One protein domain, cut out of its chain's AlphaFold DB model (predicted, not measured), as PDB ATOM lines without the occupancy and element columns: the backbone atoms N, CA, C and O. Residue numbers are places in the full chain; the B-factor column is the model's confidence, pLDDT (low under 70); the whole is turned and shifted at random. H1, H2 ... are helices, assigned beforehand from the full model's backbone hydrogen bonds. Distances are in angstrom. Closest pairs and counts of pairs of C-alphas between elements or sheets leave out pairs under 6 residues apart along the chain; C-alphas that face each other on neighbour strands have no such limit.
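What this domain is: This is residues 155 to 197 of the 197 residues of an uncharacterized protein of Malassezia globosa (strain ATCC MYA-4612 / CBS 7966) (UniProt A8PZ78). You see a thin rod with little regular structure: near one end are the short helix H1 and a loop, residues 162 to 176, that folds back to H2; residues 181 to 184 lead on to H3 and a folded-back tail, residues 189 to 197. The printed part has 43 residues, with H1, H2, H3 in that order and no named strand; it is all helix, though named elements hold only 14 residues. It is extended, with a radius of gyration of the C-alphas of 14.5 A and spans of 42 by 13 by 12 A.

Where its parts are: Find C-alpha 156 at (198.461, 198.615, 207.646); from there H1, residues 156 to 161, runs 8.5 A. H2, residues 177 to 180, spans 5.0 A. H3, residues 185 to 188, spans 5.1 A and ends at C-alpha 188, (199.116, 210.739, 233.952).

How they stand to each other: Look from H1 to H2: they are close but not clearly touching, the closest C-alphas being those of Ala 159 and Pro 177, 6.2 A apart. H3 is apart from both. In H1 every O i to N i+4 pair is within hydrogen-bond range; H2 and H3 are too short for such a pair.

The domain as a whole: The C-alphas farthest apart, of Glu 169 and Phe 191, are 42.0 A apart. The printed part has no cut; H1 to H2 is a long link, H2 to H3 a tight one. Residues 180 to 181 and 196 to 197 have pLDDT under 70.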
ATOM      1  N   CYS A 155     199.625 203.036 206.620       92.88
ATOM      2  CA  CYS A 155     200.129 201.743 206.173       92.88
ATOM      3  C   CYS A 155     199.762 200.643 207.173       92.88
ATOM      4  O   CYS A 155     200.288 200.586 208.289       92.88
ATOM      5  N   ARG A 156     198.897 199.707 206.762       91.06
ATOM      6  CA  ARG A 156     198.461 198.615 207.646       91.06
ATOM      7  C   ARG A 156     199.607 197.695 208.080       91.06
ATOM      8  O   ARG A 156     199.552 197.204 209.203       91.06
ATOM      9  N   PHE A 157     200.615 197.459 207.240       92.38
ATOM     10  CA  PHE A 157     201.757 196.615 207.612       92.38
ATOM     11  C   PHE A 157     202.576 197.276 208.723       92.38
ATOM     12  O   PHE A 157     202.692 196.708 209.807       92.38
ATOM     13  N   TYR A 158     203.002 198.522 208.509       91.44
ATOM     14  CA  TYR A 158     203.779 199.283 209.484       91.44
ATOM     15  C   TYR A 158     203.037 199.448 210.819       91.44
ATOM     16  O   TYR A 158     203.573 199.126 211.875       91.44
ATOM     17  N   ALA A 159     201.756 199.827 210.774       89.25
ATOM     18  CA  ALA A 159     200.924 199.999 211.965       89.25
ATOM     19  C   ALA A 159     200.580 198.689 212.714       89.25
ATOM     20  O   ALA A 159     200.039 198.757 213.816       89.25
ATOM     21  N   THR A 160     200.854 197.510 212.135       87.81
ATOM     22  CA  THR A 160     200.596 196.198 212.768       87.81
ATOM     23  C   THR A 160     201.885 195.498 213.210       87.81
ATOM     24  O   THR A 160     201.898 194.872 214.265       87.81
ATOM     25  N   PHE A 161     202.959 195.596 212.420       88.00
ATOM     26  CA  PHE A 161     204.201 194.835 212.608       88.00
ATOM     27  C   PHE A 161     205.424 195.706 212.941       88.00
ATOM     28  O   PHE A 161     206.481 195.165 213.247       88.00
ATOM     29  N   GLY A 162     205.314 197.037 212.861       88.06
ATOM     30  CA  GLY A 162     206.440 197.965 213.030       88.06
ATOM     31  C   GLY A 162     207.363 198.084 211.809       88.06
ATOM     32  O   GLY A 162     208.305 198.868 211.839       88.06
ATOM     33  N   PHE A 163     207.100 197.342 210.728       89.06
ATOM     34  CA  PHE A 163     207.859 197.406 209.477       89.06
ATOM     35  C   PHE A 163     206.946 197.292 208.248       89.06
ATOM     36  O   PHE A 163     205.803 196.833 208.330       89.06
ATOM     37  N   CYS A 164     207.455 197.709 207.088       92.81
ATOM     38  CA  CYS A 164     206.798 197.538 205.797       92.81
ATOM     39  C   CYS A 164     207.813 197.074 204.750       92.81
ATOM     40  O   CYS A 164     208.882 197.665 204.625       92.81
ATOM     41  N   ASN A 165     207.461 196.062 203.955       90.75
ATOM     42  CA  ASN A 165     208.331 195.532 202.900       90.75
ATOM     43  C   ASN A 165     208.574 196.538 201.757       90.75
ATOM     44  O   ASN A 165     209.529 196.376 201.010       90.75
ATOM     45  N   SER A 166     207.728 197.567 201.629       87.81
ATOM     46  CA  SER A 166     207.914 198.692 200.698       87.81
ATOM     47  C   SER A 166     208.731 199.848 201.291       87.81
ATOM     48  O   SER A 166     208.809 200.885 200.651       87.81
ATOM     49  N   SER A 167     209.282 199.686 202.504       76.75
ATOM     50  CA  SER A 167     210.267 200.564 203.157       76.75
ATOM     51  C   SER A 167     210.034 202.075 202.965       76.75
ATOM     52  O   SER A 167     209.268 202.683 203.712       76.75
ATOM     53  N   ASP A 168     210.690 202.658 201.969       80.88
ATOM     54  CA  ASP A 168     210.799 204.071 201.619       80.88
ATOM     55  C   ASP A 168     209.843 204.494 200.487       80.88
ATOM     56  O   ASP A 168     209.329 205.609 200.515       80.88
ATOM     57  N   GLU A 169     209.499 203.593 199.563       89.06
ATOM     58  CA  GLU A 169     208.503 203.826 198.500       89.06
ATOM     59  C   GLU A 169     207.057 203.481 198.923       89.06
ATOM     60  O   GLU A 169     206.154 203.324 198.093       89.06
ATOM     61  N   CYS A 170     206.779 203.345 200.226       92.12
ATOM     62  CA  CYS A 170     205.418 203.072 200.680       92.12
ATOM     63  C   CYS A 170     204.516 204.306 200.517       92.12
ATOM     64  O   CYS A 170     204.617 205.273 201.265       92.12
ATOM     65  N   LEU A 171     203.558 204.230 199.586       90.69
ATOM     66  CA  LEU A 171     202.551 205.275 199.354       90.69
ATOM     67  C   LEU A 171     201.770 205.667 200.629       90.69
ATOM     68  O   LEU A 171     201.333 206.806 200.758       90.69
ATOM     69  N   TYR A 172     201.553 204.716 201.542       92.38
ATOM     70  CA  TYR A 172     200.722 204.874 202.740       92.38
ATOM     71  C   TYR A 172     201.520 205.422 203.928       92.38
ATOM     72  O   TYR A 172     202.650 205.005 204.164       92.38
ATOM     73  N   ILE A 173     200.902 206.277 204.749       91.06
ATOM     74  CA  ILE A 173     201.609 206.964 205.840       91.06
ATOM     75  C   ILE A 173     202.114 205.960 206.892       91.06
ATOM     76  O   ILE A 173     201.332 205.202 207.477       91.06
ATOM     77  N   HIS A 174     203.421 205.986 207.158       91.50
ATOM     78  CA  HIS A 174     204.046 205.332 208.307       91.50
ATOM     79  C   HIS A 174     203.870 206.200 209.561       91.50
ATOM     80  O   HIS A 174     204.172 207.390 209.553       91.50
ATOM     81  N   ILE A 175     203.343 205.602 210.635       88.06
ATOM     82  CA  ILE A 175     203.191 206.225 211.956       88.06
ATOM     83  C   ILE A 175     203.733 205.244 212.989       88.06
ATOM     84  O   ILE A 175     203.277 204.100 213.043       88.06
ATOM     85  N   ASP A 176     204.669 205.698 213.818       83.19
ATOM     86  CA  ASP A 176     205.241 204.904 214.901       83.19
ATOM     87  C   ASP A 176     204.168 204.399 215.886       83.19
ATOM     88  O   ASP A 176     203.439 205.204 216.486       83.19
ATOM     89  N   PRO A 177     204.089 203.076 216.145       75.62
ATOM     90  CA  PRO A 177     203.161 202.520 217.132       75.62
ATOM     91  C   PRO A 177     203.364 203.066 218.556       75.62
ATOM     92  O   PRO A 177     202.418 203.092 219.343       75.62
ATOM     93  N   SER A 178     204.576 203.531 218.886       73.25
ATOM     94  CA  SER A 178     204.905 204.198 220.152       73.25
ATOM     95  C   SER A 178     204.221 205.564 220.284       73.25
ATOM     96  O   SER A 178     203.618 205.843 221.316       73.25
ATOM     97  N   VAL A 179     204.233 206.379 219.224       74.75
ATOM     98  CA  VAL A 179     203.564 207.694 219.169       74.75
ATOM     99  C   VAL A 179     202.040 207.539 219.169       74.75
ATOM    100  O   VAL A 179     201.324 208.361 219.738       74.75
ATOM    101  N   LYS A 180     201.527 206.458 218.567       67.69
ATOM    102  CA  LYS A 180     200.088 206.178 218.488       67.69
ATOM    103  C   LYS A 180     199.484 205.605 219.783       67.69
ATOM    104  O   LYS A 180     198.256 205.590 219.922       67.69
ATOM    105  N   ARG A 181     200.293 205.163 220.755       69.50
ATOM    106  CA  ARG A 181     199.782 204.691 222.053       69.50
ATOM    107  C   ARG A 181     199.232 205.869 222.860       69.50
ATOM    108  O   ARG A 181     199.974 206.713 223.355       69.50
ATOM    109  N   ARG A 182     197.904 205.915 223.010       70.94
ATOM    110  CA  ARG A 182     197.213 206.864 223.901       70.94
ATOM    111  C   ARG A 182     197.782 206.704 225.311       70.94
ATOM    112  O   ARG A 182     197.728 205.608 225.863       70.94
ATOM    113  N   ARG A 183     198.317 207.788 225.879       74.75
ATOM    114  CA  ARG A 183     198.814 207.806 227.260       74.75
ATOM    115  C   ARG A 183     197.696 207.389 228.217       74.75
ATOM    116  O   ARG A 183     196.540 207.764 228.024       74.75
ATOM    117  N   CYS A 184     198.034 206.599 229.232       81.00
ATOM    118  CA  CYS A 184     197.049 206.130 230.197       81.00
ATOM    119  C   CYS A 184     196.643 207.272 231.141       81.00
ATOM    120  O   CYS A 184     197.457 207.738 231.934       81.00
ATOM    121  N   GLU A 185     195.370 207.675 231.114       84.00
ATOM    122  CA  GLU A 185     194.848 208.770 231.949       84.00
ATOM    123  C   GLU A 185     195.010 208.528 233.460       84.00
ATOM    124  O   GLU A 185     195.072 209.487 234.225       84.00
ATOM    125  N   ARG A 186     195.075 207.263 233.907       82.06
ATOM    126  CA  ARG A 186     195.393 206.922 235.306       82.06
ATOM    127  C   ARG A 186     196.875 207.158 235.606       82.06
ATOM    128  O   ARG A 186     197.204 207.784 236.609       82.06
ATOM    129  N   TYR A 187     197.759 206.745 234.694       82.50
ATOM    130  CA  TYR A 187     199.200 206.970 234.823       82.50
ATOM    131  C   TYR A 187     199.553 208.467 234.822       82.50
ATOM    132  O   TYR A 187     200.316 208.912 235.674       82.50
ATOM    133  N   GLU A 188     198.936 209.275 233.948       82.44
ATOM    134  CA  GLU A 188     199.116 210.739 233.952       82.44
ATOM    135  C   GLU A 188     198.584 211.418 235.232       82.44
ATOM    136  O   GLU A 188     199.020 212.517 235.564       82.44
ATOM    137  N   ARG A 189     197.697 210.759 235.993       85.62
ATOM    138  CA  ARG A 189     197.246 211.191 237.332       85.62
ATOM    139  C   ARG A 189     198.108 210.634 238.478       85.62
ATOM    140  O   ARG A 189     197.756 210.811 239.639       85.62
ATOM    141  N   GLY A 190     199.232 209.984 238.164       83.88
ATOM    142  CA  GLY A 190     200.265 209.570 239.118       83.88
ATOM    143  C   GLY A 190     200.268 208.089 239.512       83.88
ATOM    144  O   GLY A 190     201.244 207.646 240.111       83.88
ATOM    145  N   PHE A 191     199.239 207.301 239.174       83.62
ATOM    146  CA  PHE A 191     199.244 205.859 239.448       83.62
ATOM    147  C   PHE A 191     198.396 205.062 238.454       83.62
ATOM    148  O   PHE A 191     197.214 205.336 238.255       83.62
ATOM    149  N   CYS A 192     198.986 204.015 237.878       84.38
ATOM    150  CA  CYS A 192     198.277 202.997 237.113       84.38
ATOM    151  C   CYS A 192     198.649 201.616 237.656       84.38
ATOM    152  O   CYS A 192     199.831 201.296 237.755       84.38
ATOM    153  N   GLU A 193     197.644 200.783 237.930       84.31
ATOM    154  CA  GLU A 193     197.809 199.394 238.395       84.31
ATOM    155  C   GLU A 193     198.602 198.514 237.405       84.31
ATOM    156  O   GLU A 193     199.134 197.477 237.790       84.31
ATOM    157  N   LEU A 194     198.707 198.938 236.137       82.25
ATOM    158  CA  LEU A 194     199.452 198.268 235.062       82.25
ATOM    159  C   LEU A 194     200.861 198.857 234.819       82.25
ATOM    160  O   LEU A 194     201.576 198.380 233.939       82.25
ATOM    161  N   GLY A 195     201.276 199.882 235.574       72.94
ATOM    162  CA  GLY A 195     202.595 200.515 235.452       72.94
ATOM    163  C   GLY A 195     202.782 201.403 234.209       72.94
ATOM    164  O   GLY A 195     201.833 202.013 233.716       72.94
ATOM    165  N   MET A 196     204.034 201.507 233.738       62.78
ATOM    166  CA  MET A 196     204.428 202.221 232.510       62.78
ATOM    167  C   MET A 196     204.451 201.278 231.299       62.78
ATOM    168  O   MET A 196     205.511 200.749 230.958       62.78
ATOM    169  N   LEU A 197     203.306 201.092 230.633       57.78
ATOM    170  CA  LEU A 197     203.191 200.385 229.349       57.78
ATOM    171  C   LEU A 197     202.214 201.097 228.404       57.78
ATOM    172  O   LEU A 197     201.116 201.493 228.849       57.78
TER     173      LEU A 197